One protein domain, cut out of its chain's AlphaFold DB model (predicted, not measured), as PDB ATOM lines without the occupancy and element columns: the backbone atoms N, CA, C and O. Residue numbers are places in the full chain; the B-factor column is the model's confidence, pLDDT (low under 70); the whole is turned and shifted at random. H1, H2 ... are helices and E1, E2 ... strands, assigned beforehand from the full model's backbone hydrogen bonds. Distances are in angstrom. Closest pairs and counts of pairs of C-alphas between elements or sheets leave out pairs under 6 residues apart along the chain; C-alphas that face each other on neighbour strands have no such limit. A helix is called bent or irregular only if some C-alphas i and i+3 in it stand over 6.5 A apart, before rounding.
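What this domain is: This is residues 66 to 161 of the 254 residues of an uncharacterized protein of Acidithiobacillus caldus (strain SM-1) (UniProt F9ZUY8). A long, bent strand, E5, is the spine of a strongly twisted sheet: E4 runs beside its first part as a hairpin whose loop, residues 126 to 134, reaches one far end of the domain, while E2 and E3 run beside its last part on opposite sides. H1 and H3 pack on one face of this sheet at separate places, H2 sits beside its strands, and a second, small sheet of E1, E7 and E6 follows from the end of E5, with H1 and H3 each grazing it. The printed part has 96 residues with three named helices and seven named strands, in the order E1 H1 E2 H2 H3 E3 E4 E5 E6 E7, and the class is mixed, helices and strands. The larger sheet is branched and its neighbour pairs are antiparallel; the small one has the order E1 - E7 - E6, all antiparallel. The whole is compact, with a radius of gyration of the C-alphas of 14.2 A, yet elongated in outline, spanning 48 by 27 by 22 A.

Where its parts are: E5, residues 135 to 145, is the longest strand, 29.7 A from C-alpha 135 at (53.765, 54.006, 0.987) to C-alpha 145 at (45.288, 46.257, 28.403). Its neighbours are E4, residues 120 to 125, 16.2 A long; E2, residues 93 to 96, 10.5 A; and E3, residues 114 to 116, 6.6 A. H1 is residues 77 to 84, 10.8 A; H2 is residues 97 to 101, 8.3 A; H3 is residues 103 to 110, 10.3 A. The small sheet has E1, residues 66 to 69, 10.0 A, which begins at C-alpha 66 (42.498, 32.155, 30.135); E6, residues 149 to 154, 16.3 A; and E7, residues 157 to 161, 12.4 A, which ends at C-alpha 161 (45.473, 36.214, 28.609).

How they stand to each other: E5 bends by 53 degrees at residue 139, and its pairing is staggered. E4 forms a hairpin with it beside residues 135 to 140, with N 122 and O 138 at 2.9 A. E3 lies on the same side of E5 as E4, beside residues 143 to 145, with N 115 and O 144 at 2.8 A. E2 lies on the other side, beside residues 140 to 143, with N 141 and O 95 at 2.8 A. H1 is on this sheet; its closest C-alphas to E2 are those of Asn 84 and Phe 93, 5.6 A apart. H3 is on the same face as H1 and stands up from the sheet at 65 degrees; the closest C-alphas of H3 and E3 are those of Glu 109 and His 115, 5.8 A apart. H2 is on the sheet at a height of 5.6 A, over none of the strands. H2 and H3 are close but not clearly touching, with the C-alphas of Leu 100 and Ile 106 closest at 7.0 A. In the small sheet, E6 and E7 form a hairpin, with N 152 and O 159 at 2.8 A, and E1 is antiparallel to E7, with N 68 and O 160 at 2.9 A. H3 only grazes this sheet with residues 104 to 108, and H1 only just does so with residues 77 to 81, with 5 pairs of C-alphas within 10 A. E5 and E7 are apart. Every O i to N i+4 pair is within hydrogen-bond range in H3, against 3 of 4 in H1 and 0 of 1 in H2, where 1 of 2 O i to N i+3 pairs is within range.

The domain as a whole: The two C-alphas farthest apart are those of Ala 111 and Phe 130, at 49.1 A, while those of Phe 66 and Cys 161, the first and last printed, are 5.3 A apart. The printed part has no cut and no long link. The mean pLDDT of the printed part is 76.0; it is under 70 at residues 72 to 82, 128 to 130 and 154 to 157.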
ATOM      1  N   PHE A  66      43.364  32.453  31.248       73.50
ATOM      2  CA  PHE A  66      42.498  32.155  30.135       73.50
ATOM      3  C   PHE A  66      42.928  33.032  28.975       73.50
ATOM      4  O   PHE A  66      42.849  34.250  29.063       73.50
ATOM      5  N   CYS A  67      43.435  32.405  27.918       76.00
ATOM      6  CA  CYS A  67      43.916  33.113  26.745       76.00
ATOM      7  C   CYS A  67      42.887  32.994  25.631       76.00
ATOM      8  O   CYS A  67      42.532  31.883  25.235       76.00
ATOM      9  N   LEU A  68      42.441  34.140  25.135       76.19
ATOM     10  CA  LEU A  68      41.640  34.260  23.931       76.19
ATOM     11  C   LEU A  68      42.542  34.591  22.755       76.19
ATOM     12  O   LEU A  68      43.332  35.531  22.829       76.19
ATOM     13  N   SER A  69      42.395  33.849  21.663       76.56
ATOM     14  CA  SER A  69      42.973  34.255  20.388       76.56
ATOM     15  C   SER A  69      42.235  35.499  19.905       76.56
ATOM     16  O   SER A  69      41.024  35.465  19.671       76.56
ATOM     17  N   VAL A  70      42.966  36.602  19.779       75.94
ATOM     18  CA  VAL A  70      42.453  37.841  19.174       75.94
ATOM     19  C   VAL A  70      42.857  37.961  17.709       75.94
ATOM     20  O   VAL A  70      42.329  38.805  16.995       75.94
ATOM     21  N   TYR A  71      43.717  37.050  17.248       72.00
ATOM     22  CA  TYR A  71      44.108  36.904  15.857       72.00
ATOM     23  C   TYR A  71      44.310  35.417  15.522       72.00
ATOM     24  O   TYR A  71      44.971  34.698  16.278       72.00
ATOM     25  N   SER A  72      43.759  34.932  14.406       49.78
ATOM     26  CA  SER A  72      43.992  33.564  13.924       49.78
ATOM     27  C   SER A  72      44.283  33.550  12.423       49.78
ATOM     28  O   SER A  72      43.368  33.692  11.617       49.78
ATOM     29  N   GLY A  73      45.543  33.299  12.068       40.91
ATOM     30  CA  GLY A  73      45.946  32.906  10.717       40.91
ATOM     31  C   GLY A  73      46.307  34.042   9.753       40.91
ATOM     32  O   GLY A  73      45.665  35.084   9.719       40.91
ATOM     33  N   GLY A  74      47.336  33.762   8.944       38.28
ATOM     34  CA  GLY A  74      47.695  34.469   7.711       38.28
ATOM     35  C   GLY A  74      48.482  35.760   7.914       38.28
ATOM     36  O   GLY A  74      47.882  36.761   8.280       38.28
ATOM     37  N   THR A  75      49.805  35.697   7.687       40.19
ATOM     38  CA  THR A  75      50.725  36.754   7.176       40.19
ATOM     39  C   THR A  75      50.571  38.215   7.651       40.19
ATOM     40  O   THR A  75      51.156  39.113   7.060       40.19
ATOM     41  N   GLY A  76      49.821  38.481   8.718       42.28
ATOM     42  CA  GLY A  76      49.608  39.810   9.299       42.28
ATOM     43  C   GLY A  76      50.657  40.194  10.338       42.28
ATOM     44  O   GLY A  76      50.518  41.229  10.982       42.28
ATOM     45  N   THR A  77      51.686  39.359  10.510       46.56
ATOM     46  CA  THR A  77      52.771  39.585  11.467       46.56
ATOM     47  C   THR A  77      53.612  40.803  11.121       46.56
ATOM     48  O   THR A  77      54.107  41.427  12.047       46.56
ATOM     49  N   ASP A  78      53.694  41.194   9.846       50.84
ATOM     50  CA  ASP A  78      54.610  42.265   9.431       50.84
ATOM     51  C   ASP A  78      53.970  43.658   9.554       50.84
ATOM     52  O   ASP A  78      54.601  44.608  10.005       50.84
ATOM     53  N   TYR A  79      52.671  43.793   9.267       54.44
ATOM     54  CA  TYR A  79      52.015  45.106   9.318       54.44
ATOM     55  C   TYR A  79      51.747  45.570  10.751       54.44
ATOM     56  O   TYR A  79      51.980  46.730  11.078       54.44
ATOM     57  N   SER A  80      51.278  44.683  11.640       55.91
ATOM     58  CA  SER A  80      51.013  45.087  13.027       55.91
ATOM     59  C   SER A  80      52.295  45.373  13.804       55.91
ATOM     60  O   SER A  80      52.279  46.251  14.659       55.91
ATOM     61  N   SER A  81      53.403  44.677  13.514       61.59
ATOM     62  CA  SER A  81      54.678  44.933  14.194       61.59
ATOM     63  C   SER A  81      55.241  46.305  13.845       61.59
ATOM     64  O   SER A  81      55.652  47.026  14.753       61.59
ATOM     65  N   ASP A  82      55.189  46.693  12.568       66.25
ATOM     66  CA  ASP A  82      55.652  48.006  12.116       66.25
ATOM     67  C   ASP A  82      54.783  49.113  12.727       66.25
ATOM     68  O   ASP A  82      55.291  50.059  13.335       66.25
ATOM     69  N   CYS A  83      53.461  48.921  12.702       73.56
ATOM     70  CA  CYS A  83      52.507  49.854  13.294       73.56
ATOM     71  C   CYS A  83      52.588  49.939  14.821       73.56
ATOM     72  O   CYS A  83      52.249  50.977  15.384       73.56
ATOM     73  N   ASN A  84      53.043  48.888  15.515       72.56
ATOM     74  CA  ASN A  84      53.177  48.903  16.974       72.56
ATOM     75  C   ASN A  84      54.191  49.953  17.451       72.56
ATOM     76  O   ASN A  84      54.050  50.461  18.561       72.56
ATOM     77  N   SER A  85      55.180  50.310  16.625       72.94
ATOM     78  CA  SER A  85      56.133  51.378  16.947       72.94
ATOM     79  C   SER A  85      55.501  52.779  16.939       72.94
ATOM     80  O   SER A  85      55.954  53.662  17.667       72.94
ATOM     81  N   GLU A  86      54.418  52.965  16.179       74.31
ATOM     82  CA  GLU A  86      53.669  54.224  16.061       74.31
ATOM     83  C   GLU A  86      52.534  54.343  17.092       74.31
ATOM     84  O   GLU A  86      51.915  55.400  17.243       74.31
ATOM     85  N   VAL A  87      52.251  53.268  17.831       79.19
ATOM     86  CA  VAL A  87      51.188  53.239  18.835       79.19
ATOM     87  C   VAL A  87      51.486  54.231  19.962       79.19
ATOM     88  O   VAL A  87      52.545  54.212  20.592       79.19
ATOM     89  N   ALA A  88      50.506  55.089  20.257       76.94
ATOM     90  CA  ALA A  88      50.616  56.084  21.315       76.94
ATOM     91  C   ALA A  88      50.985  55.455  22.671       76.94
ATOM     92  O   ALA A  88      50.485  54.391  23.054       76.94
ATOM     93  N   LYS A  89      51.820  56.163  23.446       78.38
ATOM     94  CA  LYS A  89      52.222  55.737  24.796       78.38
ATOM     95  C   LYS A  89      50.990  55.404  25.643       78.38
ATOM     96  O   LYS A  89      50.097  56.230  25.812       78.38
ATOM     97  N   GLY A  90      50.977  54.200  26.214       77.94
ATOM     98  CA  GLY A  90      49.902  53.721  27.085       77.94
ATOM     99  C   GLY A  90      48.941  52.720  26.443       77.94
ATOM    100  O   GLY A  90      48.073  52.215  27.154       77.94
ATOM    101  N   TYR A  91      49.105  52.403  25.159       83.94
ATOM    102  CA  TYR A  91      48.455  51.271  24.497       83.94
ATOM    103  C   TYR A  91      49.428  50.093  24.362       83.94
ATOM    104  O   TYR A  91      50.642  50.265  24.446       83.94
ATOM    105  N   SER A  92      48.886  48.884  24.229       82.81
ATOM    106  CA  SER A  92      49.658  47.637  24.272       82.81
ATOM    107  C   SER A  92      49.996  47.095  22.884       82.81
ATOM    108  O   SER A  92      51.059  46.510  22.723       82.81
ATOM    109  N   PHE A  93      49.106  47.272  21.906       84.44
ATOM    110  CA  PHE A  93      49.317  46.911  20.499       84.44
ATOM    111  C   PHE A  93      48.306  47.645  19.604       84.44
ATOM    112  O   PHE A  93      47.350  48.235  20.115       84.44
ATOM    113  N   ALA A  94      48.484  47.591  18.283       83.00
ATOM    114  CA  ALA A  94      47.483  47.992  17.296       83.00
ATOM    115  C   ALA A  94      46.975  46.794  16.488       83.00
ATOM    116  O   ALA A  94      47.716  45.860  16.185       83.00
ATOM    117  N   THR A  95      45.696  46.824  16.123       81.06
ATOM    118  CA  THR A  95      45.059  45.796  15.293       81.06
ATOM    119  C   THR A  95      44.280  46.432  14.139       81.06
ATOM    120  O   THR A  95      43.767  47.541  14.306       81.06
ATOM    121  N   PRO A  96      44.172  45.786  12.965       82.25
ATOM    122  CA  PRO A  96      43.392  46.322  11.852       82.25
ATOM    123  C   PRO A  96      41.926  46.568  12.227       82.25
ATOM    124  O   PRO A  96      41.321  45.772  12.945       82.25
ATOM    125  N   VAL A  97      41.305  47.609  11.662       82.44
ATOM    126  CA  VAL A  97      39.875  47.925  11.894       82.44
ATOM    127  C   VAL A  97      38.951  46.749  11.552       82.44
ATOM    128  O   VAL A  97      37.917  46.556  12.189       82.44
ATOM    129  N   SER A  98      39.336  45.905  10.588       80.12
ATOM    130  CA  SER A  98      38.592  44.688  10.236       80.12
ATOM    131  C   SER A  98      38.429  43.715  11.413       80.12
ATOM    132  O   SER A  98      37.434  42.988  11.468       80.12
ATOM    133  N   GLN A  99      39.344  43.747  12.388       77.19
ATOM    134  CA  GLN A  99      39.289  42.936  13.602       77.19
ATOM    135  C   GLN A  99      38.297  43.466  14.642       77.19
ATOM    136  O   GLN A  99      37.979  42.734  15.573       77.19
ATOM    137  N   LEU A 100      37.706  44.657  14.487       74.00
ATOM    138  CA  LEU A 100      36.623  45.098  15.383       74.00
ATOM    139  C   LEU A 100      35.406  44.175  15.346       74.00
ATOM    140  O   LEU A 100      34.655  44.108  16.312       74.00
ATOM    141  N   LYS A 101      35.206  43.442  14.246       77.75
ATOM    142  CA  LYS A 101      34.144  42.432  14.141       77.75
ATOM    143  C   LYS A 101      34.489  41.135  14.882       77.75
ATOM    144  O   LYS A 101      33.648  40.241  14.966       77.75
ATOM    145  N   ASN A 102      35.706  41.013  15.413       79.94
ATOM    146  CA  ASN A 102      36.120  39.864  16.196       79.94
ATOM    147  C   ASN A 102      35.343  39.843  17.519       79.94
ATOM    148  O   ASN A 102      35.542  40.678  18.404       79.94
ATOM    149  N   GLN A 103      34.472  38.845  17.663       78.94
ATOM    150  CA  GLN A 103      33.627  38.679  18.844       78.94
ATOM    151  C   GLN A 103      34.441  38.569  20.142       78.94
ATOM    152  O   GLN A 103      33.957  38.997  21.190       78.94
ATOM    153  N   ASN A 104      35.683  38.068  20.085       78.25
ATOM    154  CA  ASN A 104      36.559  38.007  21.252       78.25
ATOM    155  C   ASN A 104      37.006  39.407  21.702       78.25
ATOM    156  O   ASN A 104      36.972  39.673  22.899       78.25
ATOM    157  N   LEU A 105      37.365  40.316  20.785       81.94
ATOM    158  CA  LEU A 105      37.746  41.692  21.140       81.94
ATOM    159  C   LEU A 105      36.558  42.468  21.718       81.94
ATOM    160  O   LEU A 105      36.686  43.068  22.782       81.94
ATOM    161  N   ILE A 106      35.380  42.358  21.097       83.19
ATOM    162  CA  ILE A 106      34.146  42.977  21.608       83.19
ATOM    163  C   ILE A 106      33.817  42.454  23.013       83.19
ATOM    164  O   ILE A 106      33.450  43.219  23.909       83.19
ATOM    165  N   ALA A 107      33.930  41.140  23.227       79.94
ATOM    166  CA  ALA A 107      33.632  40.539  24.519       79.94
ATOM    167  C   ALA A 107      34.658  40.939  25.594       79.94
ATOM    168  O   ALA A 107      34.266  41.191  26.733       79.94
ATOM    169  N   LEU A 108      35.942  41.041  25.235       83.88
ATOM    170  CA  LEU A 108      37.011  41.513  26.118       83.88
ATOM    171  C   LEU A 108      36.828  42.983  26.516       83.88
ATOM    172  O   LEU A 108      37.014  43.320  27.687       83.88
ATOM    173  N   GLU A 109      36.438  43.839  25.571       87.31
ATOM    174  CA  GLU A 109      36.147  45.250  25.835       87.31
ATOM    175  C   GLU A 109      34.909  45.395  26.725       87.31
ATOM    176  O   GLU A 109      34.957  46.070  27.751       87.31
ATOM    177  N   SER A 110      33.831  44.668  26.412       83.88
ATOM    178  CA  SER A 110      32.610  44.640  27.235       83.88
ATOM    179  C   SER A 110      32.877  44.158  28.667       83.88
ATOM    180  O   SER A 110      32.177  44.547  29.596       83.88
ATOM    181  N   ALA A 111      33.870  43.280  28.849       79.44
ATOM    182  CA  ALA A 111      34.290  42.780  30.154       79.44
ATOM    183  C   ALA A 111      35.245  43.737  30.895       79.44
ATOM    184  O   ALA A 111      35.664  43.427  32.010       79.44
ATOM    185  N   GLY A 112      35.618  44.867  30.286       85.81
ATOM    186  CA  GLY A 112      36.544  45.841  30.860       85.81
ATOM    187  C   GLY A 112      37.990  45.347  30.949       85.81
ATOM    188  O   GLY A 112      38.784  45.928  31.686       85.81
ATOM    189  N   LEU A 113      38.356  44.280  30.230       84.44
ATOM    190  CA  LEU A 113      39.718  43.728  30.243       84.44
ATOM    191  C   LEU A 113      40.652  44.463  29.282       84.44
ATOM    192  O   LEU A 113      41.865  44.493  29.492       84.44
ATOM    193  N   ILE A 114      40.077  45.079  28.254       88.88
ATOM    194  CA  ILE A 114      40.782  45.912  27.288       88.88
ATOM    195  C   ILE A 114      40.014  47.214  27.077       88.88
ATOM    196  O   ILE A 114      38.820  47.292  27.362       88.88
ATOM    197  N   HIS A 115      40.700  48.220  26.554       90.94
ATOM    198  CA  HIS A 115      40.100  49.444  26.045       90.94
ATOM    199  C   HIS A 115      40.509  49.634  24.587       90.94
ATOM    200  O   HIS A 115      41.704  49.596  24.271       90.94
ATOM    201  N   ILE A 116      39.521  49.819  23.715       90.12
ATOM    202  CA  ILE A 116      39.733  50.075  22.296       90.12
ATOM    203  C   ILE A 116      39.793  51.593  22.091       90.12
ATOM    204  O   ILE A 116      38.883  52.330  22.470       90.12
ATOM    205  N   GLY A 117      40.914  52.067  21.551       88.38
ATOM    206  CA  GLY A 117      41.141  53.484  21.292       88.38
ATOM    207  C   GLY A 117      40.493  53.969  19.996       88.38
ATOM    208  O   GLY A 117      39.741  53.261  19.329       88.38
ATOM    209  N   LYS A 118      40.818  55.205  19.611       89.94
ATOM    210  CA  LYS A 118      40.392  55.762  18.321       89.94
ATOM    211  C   LYS A 118      41.252  55.203  17.189       89.94
ATOM    212  O   LYS A 118      42.458  55.041  17.361       89.94
ATOM    213  N   GLN A 119      40.623  54.953  16.043       89.69
ATOM    214  CA  GLN A 119      41.321  54.583  14.815       89.69
ATOM    215  C   GLN A 119      42.359  55.644  14.438       89.69
ATOM    216  O   GLN A 119      42.103  56.843  14.573       89.69
ATOM    217  N   PHE A 120      43.500  55.188  13.933       86.94
ATOM    218  CA  PHE A 120      44.498  56.013  13.267       86.94
ATOM    219  C   PHE A 120      45.026  55.287  12.026       86.94
ATOM    220  O   PHE A 120      44.907  54.065  11.913       86.94
ATOM    221  N   ASP A 121      45.594  56.049  11.096       88.19
ATOM    222  CA  ASP A 121      46.229  55.492   9.908       88.19
ATOM    223  C   ASP A 121      47.711  55.269  10.190       88.19
ATOM    224  O   ASP A 121      48.459  56.218  10.422       88.19
ATOM    225  N   CYS A 122      48.119  54.005  10.178       84.88
ATOM    226  CA  CYS A 122      49.516  53.612  10.258       84.88
ATOM    227  C   CYS A 122      50.156  53.674   8.870       84.88
ATOM    228  O   CYS A 122      49.554  53.222   7.888       84.88
ATOM    229  N   VAL A 123      51.376  54.205   8.789       83.94
ATOM    230  CA  VAL A 123      52.085  54.396   7.521       83.94
ATOM    231  C   VAL A 123      53.245  53.410   7.410       83.94
ATOM    232  O   VAL A 123      54.301  53.599   8.002       83.94
ATOM    233  N   VAL A 124      53.088  52.381   6.577       79.94
ATOM    234  CA  VAL A 124      54.145  51.388   6.339       79.94
ATOM    235  C   VAL A 124      54.842  51.684   5.017       79.94
ATOM    236  O   VAL A 124      54.207  51.772   3.961       79.94
ATOM    237  N   LYS A 125      56.168  51.827   5.061       80.06
ATOM    238  CA  LYS A 125      57.006  52.007   3.868       80.06
ATOM    239  C   LYS A 125      57.468  50.641   3.366       80.06
ATOM    240  O   LYS A 125      58.186  49.938   4.069       80.06
ATOM    241  N   GLY A 126      57.059  50.268   2.156       73.31
ATOM    242  CA  GLY A 126      57.505  49.030   1.519       73.31
ATOM    243  C   GLY A 126      58.967  49.086   1.067       73.31
ATOM    244  O   GLY A 126      59.597  50.142   1.049       73.31
ATOM    245  N   ILE A 127      59.510  47.947   0.639       70.75
ATOM    246  CA  ILE A 127      60.856  47.882   0.057       70.75
ATOM    247  C   ILE A 127      60.745  48.137  -1.452       70.75
ATOM    248  O   ILE A 127      60.176  47.331  -2.188       70.75
ATOM    249  N   GLY A 128      61.272  49.269  -1.919       65.19
ATOM    250  CA  GLY A 128      61.379  49.577  -3.346       65.19
ATOM    251  C   GLY A 128      62.674  49.009  -3.921       65.19
ATOM    252  O   GLY A 128      63.744  49.529  -3.630       65.19
ATOM    253  N   PHE A 129      62.595  47.956  -4.738       61.59
ATOM    254  CA  PHE A 129      63.791  47.375  -5.369       61.59
ATOM    255  C   PHE A 129      64.253  48.145  -6.620       61.59
ATOM    256  O   PHE A 129      65.438  48.126  -6.932       61.59
ATOM    257  N   PHE A 130      63.351  48.857  -7.309       64.06
ATOM    258  CA  PHE A 130      63.652  49.598  -8.547       64.06
ATOM    259  C   PHE A 130      62.862  50.918  -8.672       64.06
ATOM    260  O   PHE A 130      62.375  51.266  -9.744       64.06
ATOM    261  N   GLY A 131      62.691  51.656  -7.572       75.88
ATOM    262  CA  GLY A 131      61.950  52.924  -7.556       75.88
ATOM    263  C   GLY A 131      61.686  53.440  -6.138       75.88
ATOM    264  O   GLY A 131      62.112  52.795  -5.175       75.88
ATOM    265  N   PRO A 132      60.995  54.588  -5.981       75.31
ATOM    266  CA  PRO A 132      60.590  55.070  -4.667       75.31
ATOM    267  C   PRO A 132      59.747  54.006  -3.957       75.31
ATOM    268  O   PRO A 132      58.857  53.399  -4.553       75.31
ATOM    269  N   ALA A 133      60.062  53.769  -2.684       79.81
ATOM    270  CA  ALA A 133      59.345  52.819  -1.847       79.81
ATOM    271  C   ALA A 133      57.839  53.140  -1.837       79.81
ATOM    272  O   ALA A 133      57.473  54.282  -1.539       79.81
ATOM    273  N   PRO A 134      56.956  52.168  -2.135       80.94
ATOM    274  CA  PRO A 134      55.525  52.387  -2.012       80.94
ATOM    275  C   PRO A 134      55.169  52.667  -0.548       80.94
ATOM    276  O   PRO A 134      55.689  52.023   0.367       80.94
ATOM    277  N   VAL A 135      54.287  53.642  -0.334       82.75
ATOM    278  CA  VAL A 135      53.765  54.006   0.987       82.75
ATOM    279  C   VAL A 135      52.358  53.442   1.111       82.75
ATOM    280  O   VAL A 135      51.500  53.726   0.275       82.75
ATOM    281  N   TYR A 136      52.123  52.647   2.149       83.06
ATOM    282  CA  TYR A 136      50.832  52.033   2.424       83.06
ATOM    283  C   TYR A 136      50.222  52.628   3.688       83.06
ATOM    284  O   TYR A 136      50.895  52.746   4.711       83.06
ATOM    285  N   HIS A 137      48.936  52.962   3.612       85.12
ATOM    286  CA  HIS A 137      48.156  53.444   4.746       85.12
ATOM    287  C   HIS A 137      47.236  52.331   5.231       85.12
ATOM    288  O   HIS A 137      46.377  51.855   4.485       85.12
ATOM    289  N   TYR A 138      47.418  51.922   6.482       83.12
ATOM    290  CA  TYR A 138      46.621  50.880   7.111       83.12
ATOM    291  C   TYR A 138      45.784  51.476   8.242       83.12
ATOM    292  O   TYR A 138      46.351  51.914   9.246       83.12
ATOM    293  N   PRO A 139      44.446  51.458   8.132       85.69
ATOM    294  CA  PRO A 139      43.592  51.889   9.222       85.69
ATOM    295  C   PRO A 139      43.660  50.849  10.345       85.69
ATOM    296  O   PRO A 139      43.245  49.689  10.194       85.69
ATOM    297  N   VAL A 140      44.190  51.269  11.488       86.12
ATOM    298  CA  VAL A 140      44.396  50.429  12.668       86.12
ATOM    299  C   VAL A 140      43.785  51.078  13.900       86.12
ATOM    300  O   VAL A 140      43.510  52.275  13.946       86.12
ATOM    301  N   ILE A 141      43.547  50.266  14.920       87.00
ATOM    302  CA  ILE A 141      42.993  50.702  16.192       87.00
ATOM    303  C   ILE A 141      43.908  50.226  17.315       87.00
ATOM    304  O   ILE A 141      44.237  49.036  17.374       87.00
ATOM    305  N   PRO A 142      44.322  51.126  18.221       88.19
ATOM    306  CA  PRO A 142      45.170  50.760  19.329       88.19
ATOM    307  C   PRO A 142      44.325  50.128  20.437       88.19
ATOM    308  O   PRO A 142      43.215  50.568  20.743       88.19
ATOM    309  N   VAL A 143      44.872  49.096  21.070       87.94
ATOM    310  CA  VAL A 143      44.232  48.357  22.154       87.94
ATOM    311  C   VAL A 143      45.096  48.470  23.400       87.94
ATOM    312  O   VAL A 143      46.291  48.166  23.393       87.94
ATOM    313  N   LYS A 144      44.492  48.922  24.495       90.31
ATOM    314  CA  LYS A 144      45.135  49.051  25.803       90.31
ATOM    315  C   LYS A 144      44.679  47.923  26.717       90.31
ATOM    316  O   LYS A 144      43.479  47.696  26.852       90.31
ATOM    317  N   MET A 145      45.620  47.235  27.363       87.19
ATOM    318  CA  MET A 145      45.288  46.257  28.403       87.19
ATOM    319  C   MET A 145      44.947  46.955  29.724       87.19
ATOM    320  O   MET A 145      45.629  47.900  30.133       87.19
ATOM    321  N   ASN A 146      43.921  46.461  30.415       84.50
ATOM    322  CA  ASN A 146      43.606  46.869  31.782       84.50
ATOM    323  C   ASN A 146      44.253  45.923  32.811       84.50
ATOM    324  O   ASN A 146      44.799  44.870  32.472       84.50
ATOM    325  N   LYS A 147      44.204  46.300  34.099       71.38
ATOM    326  CA  LYS A 147      44.767  45.489  35.193       71.38
ATOM    327  C   LYS A 147      44.167  44.077  35.180       71.38
ATOM    328  O   LYS A 147      42.961  43.920  35.340       71.38
ATOM    329  N   GLY A 148      45.025  43.066  35.048       72.44
ATOM    330  CA  GLY A 148      44.630  41.653  35.052       72.44
ATOM    331  C   GLY A 148      44.503  41.003  33.670       72.44
ATOM    332  O   GLY A 148      44.137  39.829  33.612       72.44
ATOM    333  N   ALA A 149      44.825  41.725  32.591       80.00
ATOM    334  CA  ALA A 149      44.979  41.174  31.248       80.00
ATOM    335  C   ALA A 149      46.388  41.444  30.699       80.00
ATOM    336  O   ALA A 149      46.970  42.504  30.929       80.00
ATOM    337  N   THR A 150      46.911  40.484  29.943       80.00
ATOM    338  CA  THR A 150      48.228  40.543  29.312       80.00
ATOM    339  C   THR A 150      48.106  40.146  27.850       80.00
ATOM    340  O   THR A 150      47.496  39.127  27.521       80.00
ATOM    341  N   TYR A 151      48.708  40.944  26.976       79.81
ATOM    342  CA  TYR A 151      48.861  40.614  25.566       79.81
ATOM    343  C   TYR A 151      50.106  39.743  25.363       79.81
ATOM    344  O   TYR A 151      51.164  40.030  25.921       79.81
ATOM    345  N   VAL A 152      49.966  38.670  24.588       76.12
ATOM    346  CA  VAL A 152      51.035  37.722  24.271       76.12
ATOM    347  C   VAL A 152      51.111  37.567  22.760       76.12
ATOM    348  O   VAL A 152      50.154  37.105  22.135       76.12
ATOM    349  N   ASP A 153      52.267  37.911  22.201       73.12
ATOM    350  CA  ASP A 153      52.559  37.806  20.773       73.12
ATOM    351  C   ASP A 153      53.697  36.818  20.534       73.12
ATOM    352  O   ASP A 153      54.831  37.065  20.937       73.12
ATOM    353  N   ASN A 154      53.381  35.681  19.914       64.94
ATOM    354  CA  ASN A 154      54.326  34.598  19.655       64.94
ATOM    355  C   ASN A 154      54.075  33.998  18.263       64.94
ATOM    356  O   ASN A 154      52.978  34.111  17.717       64.94
ATOM    357  N   PHE A 155      55.017  33.182  17.773       55.50
ATOM    358  CA  PHE A 155      54.901  32.374  16.542       55.50
ATOM    359  C   PHE A 155      53.625  31.500  16.431       55.50
ATOM    360  O   PHE A 155      53.319  30.988  15.359       55.50
ATOM    361  N   GLY A 156      52.870  31.320  17.522       56.69
ATOM    362  CA  GLY A 156      51.584  30.610  17.564       56.69
ATOM    363  C   GLY A 156      50.332  31.501  17.528       56.69
ATOM    364  O   GLY A 156      49.247  30.998  17.835       56.69
ATOM    365  N   GLY A 157      50.470  32.796  17.221       68.00
ATOM    366  CA  GLY A 157      49.384  33.775  17.109       68.00
ATOM    367  C   GLY A 157      49.241  34.713  18.313       68.00
ATOM    368  O   GLY A 157      49.743  34.435  19.405       68.00
ATOM    369  N   GLN A 158      48.511  35.812  18.100       76.44
ATOM    370  CA  GLN A 158      48.296  36.876  19.083       76.44
ATOM    371  C   GLN A 158      47.145  36.534  20.034       76.44
ATOM    372  O   GLN A 158      46.024  36.207  19.613       76.44
ATOM    373  N   LYS A 159      47.419  36.604  21.337       79.56
ATOM    374  CA  LYS A 159      46.491  36.187  22.390       79.56
ATOM    375  C   LYS A 159      46.390  37.234  23.485       79.56
ATOM    376  O   LYS A 159      47.364  37.898  23.818       79.56
ATOM    377  N   ILE A 160      45.216  37.319  24.098       81.06
ATOM    378  CA  ILE A 160      45.003  38.087  25.325       81.06
ATOM    379  C   ILE A 160      44.683  37.112  26.444       81.06
ATOM    380  O   ILE A 160      43.695  36.381  26.374       81.06
ATOM    381  N   CYS A 161      45.538  37.097  27.457       80.00
ATOM    382  CA  CYS A 161      45.473  36.214  28.609       80.00
ATOM    383  C   CYS A 161      45.005  36.988  29.846       80.00
ATOM    384  O   CYS A 161      45.533  38.054  30.142       80.00
TER     385      CYS A 161